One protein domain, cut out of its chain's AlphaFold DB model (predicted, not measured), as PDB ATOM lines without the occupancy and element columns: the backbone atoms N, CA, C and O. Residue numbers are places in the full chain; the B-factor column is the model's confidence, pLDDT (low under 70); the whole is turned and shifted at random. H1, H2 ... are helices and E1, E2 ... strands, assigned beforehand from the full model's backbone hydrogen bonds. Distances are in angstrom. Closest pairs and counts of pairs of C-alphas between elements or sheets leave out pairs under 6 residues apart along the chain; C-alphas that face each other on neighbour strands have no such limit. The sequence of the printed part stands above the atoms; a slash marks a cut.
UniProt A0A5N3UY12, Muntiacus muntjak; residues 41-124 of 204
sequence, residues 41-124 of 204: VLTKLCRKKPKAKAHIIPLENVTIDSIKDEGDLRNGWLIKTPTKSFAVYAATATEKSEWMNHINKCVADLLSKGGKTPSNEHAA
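AT A GLANCE: This is residues 41 to 124 of the 204 residues of a protein of Muntiacus muntjak (UniProt A0A5N3UY12). A small antiparallel sheet of three short strands is covered on one face by one long helix, H1, which runs along the strands with its residues 93 to 107 near the sheet and extends past it at its far end. A long stretch without a named element comes before the sheet, and its residues 47 to 56 stick out from the rest. The printed part has 84 residues, with three named strands and one named helix in the order E1, E2, E3, H1; the sheet's order is E1, E2, E3. The class is mixed, helices and strands, with 35 residues in named elements, under half of the printed part. The whole is compact, with a radius of gyration of the C-alphas of 13.6 A, and elongated in outline, spanning 41 by 26 by 22 A.

IN THESE COORDINATES: Strand E2 is residues 76 to 80, 13.2 A from first to last C-alpha. Strand E1 is residues 63 to 66, 10.6 A long, and begins at C-alpha 63 at (-19.199, -5.611, 78.072). Strand E3 is residues 86 to 89, 10.4 A long. Helix H1 is residues 93 to 114, 31.6 A long, from C-alpha 93 at (-38.208, -7.179, 80.680) to C-alpha 114 at (-8.965, -18.862, 77.733).

HOW THE PARTS SIT: The strands E1, E2 and E3 form a meander, each strand the antiparallel neighbour of the one before. E2 is the inner strand, and E1 and E3 are edge strands. The hairpin E1 and E2 has 160 degrees between its directions, with N 65 and O 78 at 3.0 A and N 78 and O 65 at 2.7 A, within hydrogen-bond range. The hairpin E2 and E3 has 153 degrees, with N 79 and O 86 at 2.8 A and N 88 and O 77 at 2.9 A, within hydrogen-bond range. Residues 43 to 44 pair with residues 88 to 89 of E3, antiparallel. H1 is on the sheet at a height over the sheet of 10.5 A, and the two make two layers, a helix on one face of a sheet. It lies over E1 and E2 and runs along the strands, at 22 degrees to E1 on the local plane. The closest C-alphas of E1 and H1 are those of Ile 64 and Met 100, 7.3 A apart; those of E2 and H1 are Gly 76 and Lys 96, 7.1 A apart. In H1 every O i to N i+4 pair is within hydrogen-bond range.

THE WHOLE: The C-alphas of Gly 71 and Gly 115, the two farthest apart, are 42.3 A apart. The printed part has no cut. The links E2 to E3 and E3 to H1 are tight, and E1 to E2 is short. Residues 47 to 56 stand free. The mean pLDDT of the printed part is 77.5, and residues 45 to 53, 82 to 84 and 114 to 124 are under 70.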
ATOM      1  N   VAL A  41     -35.578 -11.016  68.594       85.38
ATOM      2  CA  VAL A  41     -35.601  -9.724  67.898       85.38
ATOM      3  C   VAL A  41     -35.321  -8.603  68.889       85.38
ATOM      4  O   VAL A  41     -36.008  -8.467  69.894       85.38
ATOM      5  N   LEU A  42     -34.317  -7.777  68.587       86.56
ATOM      6  CA  LEU A  42     -33.949  -6.623  69.404       86.56
ATOM      7  C   LEU A  42     -34.080  -5.331  68.606       86.56
ATOM      8  O   LEU A  42     -33.567  -5.206  67.490       86.56
ATOM      9  N   THR A  43     -34.685  -4.322  69.221       81.62
ATOM     10  CA  THR A  43     -34.786  -2.986  68.646       81.62
ATOM     11  C   THR A  43     -33.512  -2.223  68.941       81.62
ATOM     12  O   THR A  43     -33.252  -1.781  70.056       81.62
ATOM     13  N   LYS A  44     -32.687  -2.026  67.918       78.94
ATOM     14  CA  LYS A  44     -31.553  -1.110  68.003       78.94
ATOM     15  C   LYS A  44     -32.023   0.292  67.648       78.94
ATOM     16  O   LYS A  44     -32.408   0.519  66.501       78.94
ATOM     17  N   LEU A  45     -31.902   1.247  68.575       65.12
ATOM     18  CA  LEU A  45     -32.175   2.657  68.281       65.12
ATOM     19  C   LEU A  45     -31.136   3.200  67.301       65.12
ATOM     20  O   LEU A  45     -30.066   3.707  67.652       65.12
ATOM     21  N   CYS A  46     -31.456   3.052  66.026       52.72
ATOM     22  CA  CYS A  46     -30.720   3.619  64.923       52.72
ATOM     23  C   CYS A  46     -31.431   4.898  64.511       52.72
ATOM     24  O   CYS A  46     -32.620   4.889  64.231       52.72
ATOM     25  N   ARG A  47     -30.687   5.992  64.360       45.16
ATOM     26  CA  ARG A  47     -31.246   7.215  63.759       45.16
ATOM     27  C   ARG A  47     -31.373   7.126  62.229       45.16
ATOM     28  O   ARG A  47     -31.576   8.138  61.579       45.16
ATOM     29  N   LYS A  48     -31.165   5.940  61.633       48.31
ATOM     30  CA  LYS A  48     -31.215   5.676  60.182       48.31
ATOM     31  C   LYS A  48     -32.231   4.572  59.902       48.31
ATOM     32  O   LYS A  48     -32.328   3.651  60.712       48.31
ATOM     33  N   LYS A  49     -32.907   4.646  58.742       46.88
ATOM     34  CA  LYS A  49     -33.856   3.620  58.268       46.88
ATOM     35  C   LYS A  49     -33.251   2.210  58.419       46.88
ATOM     36  O   LYS A  49     -32.059   2.054  58.112       46.88
ATOM     37  N   PRO A  50     -34.030   1.213  58.878       55.28
ATOM     38  CA  PRO A  50     -33.545  -0.150  59.057       55.28
ATOM     39  C   PRO A  50     -32.897  -0.680  57.773       55.28
ATOM     40  O   PRO A  50     -33.446  -0.543  56.684       55.28
ATOM     41  N   LYS A  51     -31.701  -1.257  57.897       56.59
ATOM     42  CA  LYS A  51     -31.030  -1.996  56.821       56.59
ATOM     43  C   LYS A  51     -30.693  -3.375  57.360       56.59
ATOM     44  O   LYS A  51     -30.070  -3.451  58.421       56.59
ATOM     45  N   ALA A  52     -31.047  -4.426  56.628       60.81
ATOM     46  CA  ALA A  52     -30.618  -5.781  56.952       60.81
ATOM     47  C   ALA A  52     -29.082  -5.841  56.901       60.81
ATOM     48  O   ALA A  52     -28.475  -5.590  55.860       60.81
ATOM     49  N   LYS A  53     -28.445  -6.064  58.056       65.00
ATOM     50  CA  LYS A  53     -26.988  -6.191  58.188       65.00
ATOM     51  C   LYS A  53     -26.644  -7.170  59.303       65.00
ATOM     52  O   LYS A  53     -26.959  -6.898  60.461       65.00
ATOM     53  N   ALA A  54     -25.909  -8.226  58.975       73.00
ATOM     54  CA  ALA A  54     -25.303  -9.109  59.964       73.00
ATOM     55  C   ALA A  54     -24.014  -8.491  60.528       73.00
ATOM     56  O   ALA A  54     -23.229  -7.899  59.788       73.00
ATOM     57  N   HIS A  55     -23.800  -8.604  61.839       75.75
ATOM     58  CA  HIS A  55     -22.535  -8.251  62.489       75.75
ATOM     59  C   HIS A  55     -22.177  -9.350  63.485       75.75
ATOM     60  O   HIS A  55     -22.943  -9.607  64.412       75.75
ATOM     61  N   ILE A  56     -21.008  -9.964  63.310       81.62
ATOM     62  CA  ILE A  56     -20.456 -10.920  64.273       81.62
ATOM     63  C   ILE A  56     -19.618 -10.132  65.279       81.62
ATOM     64  O   ILE A  56     -18.735  -9.365  64.892       81.62
ATOM     65  N   ILE A  57     -19.919 -10.297  66.566       82.44
ATOM     66  CA  ILE A  57     -19.236  -9.602  67.659       82.44
ATOM     67  C   ILE A  57     -18.578 -10.662  68.552       82.44
ATOM     68  O   ILE A  57     -19.301 -11.430  69.187       82.44
ATOM     69  N   PRO A  58     -17.234 -10.723  68.611       82.31
ATOM     70  CA  PRO A  58     -16.526 -11.624  69.518       82.31
ATOM     71  C   PRO A  58     -16.811 -11.247  70.972       82.31
ATOM     72  O   PRO A  58     -16.519 -10.120  71.383       82.31
ATOM     73  N   LEU A  59     -17.401 -12.169  71.735       84.25
ATOM     74  CA  LEU A  59     -17.885 -11.896  73.090       84.25
ATOM     75  C   LEU A  59     -16.753 -11.634  74.088       84.25
ATOM     76  O   LEU A  59     -16.962 -10.890  75.036       84.25
ATOM     77  N   GLU A  60     -15.541 -12.149  73.863       77.38
ATOM     78  CA  GLU A  60     -14.385 -11.913  74.744       77.38
ATOM     79  C   GLU A  60     -14.019 -10.428  74.915       77.38
ATOM     80  O   GLU A  60     -13.339 -10.059  75.871       77.38
ATOM     81  N   ASN A  61     -14.495  -9.575  74.004       76.50
ATOM     82  CA  ASN A  61     -14.285  -8.134  74.032       76.50
ATOM     83  C   ASN A  61     -15.592  -7.349  74.228       76.50
ATOM     84  O   ASN A  61     -15.678  -6.183  73.838       76.50
ATOM     85  N   VAL A  62     -16.639  -7.995  74.742       83.19
ATOM     86  CA  VAL A  62     -17.940  -7.369  74.972       83.19
ATOM     87  C   VAL A  62     -18.161  -7.146  76.455       83.19
ATOM     88  O   VAL A  62     -18.055  -8.062  77.264       83.19
ATOM     89  N   THR A  63     -18.573  -5.931  76.788       84.81
ATOM     90  CA  THR A  63     -19.199  -5.611  78.072       84.81
ATOM     91  C   THR A  63     -20.605  -5.087  77.822       84.81
ATOM     92  O   THR A  63     -20.897  -4.547  76.751       84.81
ATOM     93  N   ILE A  64     -21.508  -5.274  78.777       89.69
ATOM     94  CA  ILE A  64     -22.891  -4.812  78.656       89.69
ATOM     95  C   ILE A  64     -23.311  -4.043  79.903       89.69
ATOM     96  O   ILE A  64     -22.911  -4.403  81.004       89.69
ATOM     97  N   ASP A  65     -24.148  -3.020  79.730       85.50
ATOM     98  CA  ASP A  65     -24.741  -2.261  80.836       85.50
ATOM     99  C   ASP A  65     -26.236  -2.056  80.620       85.50
ATOM    100  O   ASP A  65     -26.667  -1.694  79.528       85.50
ATOM    101  N   SER A  66     -27.036  -2.206  81.671       88.69
ATOM    102  CA  SER A  66     -28.464  -1.881  81.616       88.69
ATOM    103  C   SER A  66     -28.681  -0.387  81.322       88.69
ATOM    104  O   SER A  66     -28.018   0.474  81.900       88.69
ATOM    105  N   ILE A  67     -29.638  -0.074  80.444       85.75
ATOM    106  CA  ILE A  67     -30.150   1.284  80.226       85.75
ATOM    107  C   ILE A  67     -31.438   1.421  81.043       85.75
ATOM    108  O   ILE A  67     -32.240   0.484  81.106       85.75
ATOM    109  N   LYS A  68     -31.608   2.572  81.699       82.44
ATOM    110  CA  LYS A  68     -32.832   2.902  82.436       82.44
ATOM    111  C   LYS A  68     -33.982   3.153  81.462       82.44
ATOM    112  O   LYS A  68     -33.763   3.707  80.389       82.44
ATOM    113  N   ASP A  69     -35.180   2.751  81.856       84.50
ATOM    114  CA  ASP A  69     -36.387   2.993  81.073       84.50
ATOM    115  C   ASP A  69     -36.723   4.498  81.061       84.50
ATOM    116  O   ASP A  69     -36.731   5.133  82.117       84.50
ATOM    117  N   GLU A  70     -37.002   5.068  79.884       70.19
ATOM    118  CA  GLU A  70     -37.355   6.486  79.705       70.19
ATOM    119  C   GLU A  70     -38.453   6.654  78.637       70.19
ATOM    120  O   GLU A  70     -38.225   6.414  77.450       70.19
ATOM    121  N   GLY A  71     -39.647   7.099  79.050       77.69
ATOM    122  CA  GLY A  71     -40.815   7.192  78.163       77.69
ATOM    123  C   GLY A  71     -41.160   5.829  77.554       77.69
ATOM    124  O   GLY A  71     -41.211   4.825  78.263       77.69
ATOM    125  N   ASP A  72     -41.320   5.784  76.232       73.25
ATOM    126  CA  ASP A  72     -41.580   4.538  75.493       73.25
ATOM    127  C   ASP A  72     -40.335   3.645  75.343       73.25
ATOM    128  O   ASP A  72     -40.419   2.501  74.893       73.25
ATOM    129  N   LEU A  73     -39.149   4.145  75.704       75.19
ATOM    130  CA  LEU A  73     -37.898   3.402  75.586       75.19
ATOM    131  C   LEU A  73     -37.674   2.559  76.838       75.19
ATOM    132  O   LEU A  73     -37.037   3.002  77.794       75.19
ATOM    133  N   ARG A  74     -38.174   1.323  76.811       86.00
ATOM    134  CA  ARG A  74     -38.096   0.376  77.929       86.00
ATOM    135  C   ARG A  74     -37.302  -0.871  77.581       86.00
ATOM    136  O   ARG A  74     -37.156  -1.223  76.414       86.00
ATOM    137  N   ASN A  75     -36.796  -1.558  78.599       93.75
ATOM    138  CA  ASN A  75     -36.081  -2.824  78.446       93.75
ATOM    139  C   ASN A  75     -34.785  -2.687  77.616       93.75
ATOM    140  O   ASN A  75     -34.400  -3.601  76.885       93.75
ATOM    141  N   GLY A  76     -34.078  -1.561  77.763       90.56
ATOM    142  CA  GLY A  76     -32.829  -1.285  77.048       90.56
ATOM    143  C   GLY A  76     -31.557  -1.769  77.755       90.56
ATOM    144  O   GLY A  76     -31.484  -1.774  78.985       90.56
ATOM    145  N   TRP A  77     -30.516  -2.105  76.992       93.56
ATOM    146  CA  TRP A  77     -29.133  -2.235  77.467       93.56
ATOM    147  C   TRP A  77     -28.132  -1.795  76.394       93.56
ATOM    148  O   TRP A  77     -28.399  -1.814  75.190       93.56
ATOM    149  N   LEU A  78     -26.966  -1.344  76.839       85.94
ATOM    150  CA  LEU A  78     -25.847  -0.939  76.013       85.94
ATOM    151  C   LEU A  78     -24.915  -2.131  75.826       85.94
ATOM    152  O   LEU A  78     -24.403  -2.675  76.798       85.94
ATOM    153  N   ILE A  79     -24.646  -2.486  74.576       88.38
ATOM    154  CA  ILE A  79     -23.585  -3.418  74.204       88.38
ATOM    155  C   ILE A  79     -22.347  -2.590  73.878       88.38
ATOM    156  O   ILE A  79     -22.377  -1.757  72.968       88.38
ATOM    157  N   LYS A  80     -21.262  -2.807  74.617       82.56
ATOM    158  CA  LYS A  80     -19.965  -2.165  74.415       82.56
ATOM    159  C   LYS A  80     -19.015  -3.135  73.735       82.56
ATOM    160  O   LYS A  80     -18.891  -4.279  74.151       82.56
ATOM    161  N   THR A  81     -18.333  -2.675  72.696       80.75
ATOM    162  CA  THR A  81     -17.356  -3.478  71.941       80.75
ATOM    163  C   THR A  81     -16.118  -2.625  71.635       80.75
ATOM    164  O   THR A  81     -16.211  -1.400  71.750       80.75
ATOM    165  N   PRO A  82     -14.971  -3.189  71.204       67.75
ATOM    166  CA  PRO A  82     -13.761  -2.424  70.870       67.75
ATOM    167  C   PRO A  82     -13.914  -1.517  69.659       67.75
ATOM    168  O   PRO A  82     -13.119  -0.606  69.468       67.75
ATOM    169  N   THR A  83     -14.914  -1.778  68.816       63.19
ATOM    170  CA  THR A  83     -15.096  -1.077  67.542       63.19
ATOM    171  C   THR A  83     -16.332  -0.192  67.546       63.19
ATOM    172  O   THR A  83     -16.320   0.897  66.968       63.19
ATOM    173  N   LYS A  84     -17.420  -0.631  68.188       66.38
ATOM    174  CA  LYS A  84     -18.676   0.112  68.229       66.38
ATOM    175  C   LYS A  84     -19.584  -0.326  69.368       66.38
ATOM    176  O   LYS A  84     -20.091  -1.446  69.378       66.38
ATOM    177  N   SER A  85     -19.906   0.622  70.231       76.06
ATOM    178  CA  SER A  85     -20.909   0.444  71.278       76.06
ATOM    179  C   SER A  85     -22.283   0.929  70.800       76.06
ATOM    180  O   SER A  85     -22.373   1.904  70.045       76.06
ATOM    181  N   PHE A  86     -23.364   0.247  71.176       77.81
ATOM    182  CA  PHE A  86     -24.727   0.594  70.764       77.81
ATOM    183  C   PHE A  86     -25.791   0.082  71.738       77.81
ATOM    184  O   PHE A  86     -25.601  -0.932  72.398       77.81
ATOM    185  N   ALA A  87     -26.916   0.795  71.800       83.38
ATOM    186  CA  ALA A  87     -28.066   0.426  72.615       83.38
ATOM    187  C   ALA A  87     -29.023  -0.487  71.841       83.38
ATOM    188  O   ALA A  87     -29.288  -0.254  70.655       83.38
ATOM    189  N   VAL A  88     -29.548  -1.490  72.530       88.62
ATOM    190  CA  VAL A  88     -30.609  -2.381  72.061       88.62
ATOM    191  C   VAL A  88     -31.704  -2.464  73.118       88.62
ATOM    192  O   VAL A  88     -31.439  -2.236  74.294       88.62
ATOM    193  N   TYR A  89     -32.923  -2.754  72.683       89.62
ATOM    194  CA  TYR A  89     -34.123  -2.799  73.510       89.62
ATOM    195  C   TYR A  89     -34.883  -4.082  73.181       89.62
ATOM    196  O   TYR A  89     -35.060  -4.403  72.003       89.62
ATOM    197  N   ALA A  90     -35.290  -4.821  74.209       93.38
ATOM    198  CA  ALA A  90     -36.143  -5.997  74.057       93.38
ATOM    199  C   ALA A  90     -37.627  -5.610  74.114       93.38
ATOM    200  O   ALA A  90     -37.971  -4.531  74.604       93.38
ATOM    201  N   ALA A  91     -38.512  -6.494  73.645       90.31
ATOM    202  CA  ALA A  91     -39.947  -6.260  73.761       90.31
ATOM    203  C   ALA A  91     -40.394  -6.371  75.225       90.31
ATOM    204  O   ALA A  91     -41.214  -5.576  75.683       90.31
ATOM    205  N   THR A  92     -39.802  -7.299  75.986       93.12
ATOM    206  CA  THR A  92     -40.140  -7.520  77.401       93.12
ATOM    207  C   THR A  92     -38.938  -7.417  78.343       93.12
ATOM    208  O   THR A  92     -37.774  -7.564  77.955       93.12
ATOM    209  N   ALA A  93     -39.222  -7.187  79.627       94.00
ATOM    210  CA  ALA A  93     -38.208  -7.179  80.680       94.00
ATOM    211  C   ALA A  93     -37.557  -8.561  80.876       94.00
ATOM    212  O   ALA A  93     -36.361  -8.651  81.179       94.00
ATOM    213  N   THR A  94     -38.330  -9.631  80.671       95.19
ATOM    214  CA  THR A  94     -37.849 -11.016  80.727       95.19
ATOM    215  C   THR A  94     -36.825 -11.268  79.629       95.19
ATOM    216  O   THR A  94     -35.698 -11.646  79.939       95.19
ATOM    217  N   GLU A  95     -37.151 -10.931  78.378       94.06
ATOM    218  CA  GLU A  95     -36.216 -11.058  77.252       94.06
ATOM    219  C   GLU A  95     -34.926 -10.267  77.488       94.06
ATOM    220  O   GLU A  95     -33.835 -10.798  77.283       94.06
ATOM    221  N   LYS A  96     -35.013  -9.013  77.964       94.75
ATOM    222  CA  LYS A  96     -33.823  -8.229  78.346       94.75
ATOM    223  C   LYS A  96     -32.955  -9.002  79.338       94.75
ATOM    224  O   LYS A  96     -31.740  -9.089  79.158       94.75
ATOM    225  N   SER A  97     -33.571  -9.534  80.389       94.75
ATOM    226  CA  SER A  97     -32.862 -10.228  81.466       94.75
ATOM    227  C   SER A  97     -32.186 -11.501  80.958       94.75
ATOM    228  O   SER A  97     -31.009 -11.727  81.240       94.75
ATOM    229  N   GLU A  98     -32.883 -12.297  80.150       95.25
ATOM    230  CA  GLU A  98     -32.348 -13.513  79.537       95.25
ATOM    231  C   GLU A  98     -31.181 -13.214  78.592       95.25
ATOM    232  O   GLU A  98     -30.119 -13.829  78.715       95.25
ATOM    233  N   TRP A  99     -31.321 -12.218  77.711       94.94
ATOM    234  CA  TRP A  99     -30.247 -11.795  76.811       94.94
ATOM    235  C   TRP A  99     -28.996 -11.360  77.570       94.94
ATOM    236  O   TRP A  99     -27.897 -11.833  77.268       94.94
ATOM    237  N   MET A 100     -29.142 -10.487  78.570       94.75
ATOM    238  CA  MET A 100     -28.002 -10.030  79.365       94.75
ATOM    239  C   MET A 100     -27.339 -11.186  80.127       94.75
ATOM    240  O   MET A 100     -26.110 -11.281  80.149       94.75
ATOM    241  N   ASN A 101     -28.130 -12.094  80.705       94.00
ATOM    242  CA  ASN A 101     -27.622 -13.260  81.428       94.00
ATOM    243  C   ASN A 101     -26.856 -14.215  80.508       94.00
ATOM    244  O   ASN A 101     -25.765 -14.664  80.862       94.00
ATOM    245  N   HIS A 102     -27.384 -14.499  79.316       92.69
ATOM    246  CA  HIS A 102     -26.709 -15.337  78.327       92.69
ATOM    247  C   HIS A 102     -25.376 -14.736  77.884       92.69
ATOM    248  O   HIS A 102     -24.375 -15.453  77.853       92.69
ATOM    249  N   ILE A 103     -25.342 -13.431  77.597       92.12
ATOM    250  CA  ILE A 103     -24.111 -12.736  77.209       92.12
ATOM    251  C   ILE A 103     -23.083 -12.819  78.342       92.12
ATOM    252  O   ILE A 103     -21.987 -13.326  78.117       92.12
ATOM    253  N   ASN A 104     -23.441 -12.412  79.564       91.75
ATOM    254  CA  ASN A 104     -22.526 -12.426  80.712       91.75
ATOM    255  C   ASN A 104     -21.980 -13.827  81.009       91.75
ATOM    256  O   ASN A 104     -20.781 -13.989  81.236       91.75
ATOM    257  N   LYS A 105     -22.838 -14.850  80.955       90.19
ATOM    258  CA  LYS A 105     -22.430 -16.242  81.160       90.19
ATOM    259  C   LYS A 105     -21.448 -16.710  80.089       90.19
ATOM    260  O   LYS A 105     -20.428 -17.302  80.422       90.19
ATOM    261  N   CYS A 106     -21.716 -16.411  78.817       87.75
ATOM    262  CA  CYS A 106     -20.814 -16.778  77.725       87.75
ATOM    263  C   CYS A 106     -19.461 -16.065  77.837       87.75
ATOM    264  O   CYS A 106     -18.429 -16.692  77.619       87.75
ATOM    265  N   VAL A 107     -19.452 -14.782  78.210       86.94
ATOM    266  CA  VAL A 107     -18.214 -14.026  78.453       86.94
ATOM    267  C   VAL A 107     -17.410 -14.666  79.590       86.94
ATOM    268  O   VAL A 107     -16.226 -14.945  79.412       86.94
ATOM    269  N   ALA A 108     -18.043 -14.981  80.723       85.19
ATOM    270  CA  ALA A 108     -17.379 -15.637  81.853       85.19
ATOM    271  C   ALA A 108     -16.807 -17.023  81.486       85.19
ATOM    272  O   ALA A 108     -15.663 -17.344  81.822       85.19
ATOM    273  N   ASP A 109     -17.564 -17.830  80.740       84.38
ATOM    274  CA  ASP A 109     -17.127 -19.147  80.261       84.38
ATOM    275  C   ASP A 109     -15.937 -19.047  79.287       84.38
ATOM    276  O   ASP A 109     -15.047 -19.900  79.299       84.38
ATOM    277  N   LEU A 110     -15.892 -18.014  78.440       81.44
ATOM    278  CA  LEU A 110     -14.777 -17.778  77.516       81.44
ATOM    279  C   LEU A 110     -13.507 -17.345  78.252       81.44
ATOM    280  O   LEU A 110     -12.423 -17.848  77.951       81.44
ATOM    281  N   LEU A 111     -13.632 -16.449  79.233       78.06
ATOM    282  CA  LEU A 111     -12.495 -15.966  80.021       78.06
ATOM    283  C   LEU A 111     -11.900 -17.078  80.891       78.06
ATOM    284  O   LEU A 111     -10.681 -17.251  80.913       78.06
ATOM    285  N   SER A 112     -12.751 -17.888  81.529       80.50
ATOM    286  CA  SER A 112     -12.310 -19.022  82.356       80.50
ATOM    287  C   SER A 112     -11.573 -20.102  81.555       80.50
ATOM    288  O   SER A 112     -10.585 -20.645  82.038       80.50
ATOM    289  N   LYS A 113     -11.995 -20.389  80.315       77.00
ATOM    290  CA  LYS A 113     -11.319 -21.363  79.436       77.00
ATOM    291  C   LYS A 113     -10.079 -20.812  78.738       77.00
ATOM    292  O   LYS A 113      -9.190 -21.580  78.389       77.00
ATOM    293  N   GLY A 114     -10.039 -19.505  78.485       64.81
ATOM    294  CA  GLY A 114      -8.965 -18.862  77.733       64.81
ATOM    295  C   GLY A 114      -7.756 -18.446  78.569       64.81
ATOM    296  O   GLY A 114      -6.749 -18.065  77.980       64.81
ATOM    297  N   GLY A 115      -7.851 -18.453  79.906       59.16
ATOM    298  CA  GLY A 115      -6.810 -17.911  80.792       59.16
ATOM    299  C   GLY A 115      -6.548 -16.411  80.585       59.16
ATOM    300  O   GLY A 115      -5.503 -15.903  80.980       59.16
ATOM    301  N   LYS A 116      -7.471 -15.704  79.920       57.66
ATOM    302  CA  LYS A 116      -7.344 -14.294  79.532       57.66
ATOM    303  C   LYS A 116      -8.151 -13.418  80.479       57.66
ATOM    304  O   LYS A 116      -9.252 -13.779  80.886       57.66
ATOM    305  N   THR A 117      -7.626 -12.238  80.784       55.81
ATOM    306  CA  THR A 117      -8.374 -11.182  81.473       55.81
ATOM    307  C   THR A 117      -9.373 -10.525  80.513       55.81
ATOM    308  O   THR A 117      -9.059 -10.402  79.326       55.81
ATOM    309  N   PRO A 118     -10.548 -10.072  80.987       56.88
ATOM    310  CA  PRO A 118     -11.489  -9.324  80.155       56.88
ATOM    311  C   PRO A 118     -10.805  -8.095  79.548       56.88
ATOM    312  O   PRO A 118     -10.149  -7.330  80.260       56.88
ATOM    313  N   SER A 119     -10.945  -7.906  78.232       55.50
ATOM    314  CA  SER A 119     -10.459  -6.693  77.571       55.50
ATOM    315  C   SER A 119     -11.204  -5.491  78.143       55.50
ATOM    316  O   SER A 119     -12.430  -5.451  78.108       55.50
ATOM    317  N   ASN A 120     -10.475  -4.516  78.689       53.59
ATOM    318  CA  ASN A 120     -11.063  -3.277  79.209       53.59
ATOM    319  C   ASN A 120     -10.952  -2.116  78.197       53.59
ATOM    320  O   ASN A 120     -11.443  -1.014  78.440       53.59
ATOM    321  N   GLU A 121     -10.339  -2.364  77.037       49.84
ATOM    322  CA  GLU A 121     -10.154  -1.385  75.969       49.84
ATOM    323  C   GLU A 121     -11.292  -1.504  74.948       49.84
ATOM    324  O   GLU A 121     -11.196  -2.147  73.903       49.84
ATOM    325  N   HIS A 122     -12.427  -0.902  75.294       55.41
ATOM    326  CA  HIS A 122     -13.581  -0.822  74.403       55.41
ATOM    327  C   HIS A 122     -13.517   0.456  73.565       55.41
ATOM    328  O   HIS A 122     -12.966   1.466  74.014       55.41
ATOM    329  N   ALA A 123     -14.145   0.456  72.379       44.75
ATOM    330  CA  ALA A 123     -14.387   1.690  71.657       44.75
ATOM    331  C   ALA A 123     -15.141   2.602  72.611       44.75
ATOM    332  O   ALA A 123     -16.305   2.373  72.971       44.75
ATOM    333  N   ALA A 124     -14.468   3.691  72.958       45.62
ATOM    334  CA  ALA A 124     -15.144   4.907  73.311       45.62
ATOM    335  C   ALA A 124     -16.223   5.118  72.235       45.62
ATOM    336  O   ALA A 124     -16.000   4.822  71.059       45.62
TER     337      ALA A 124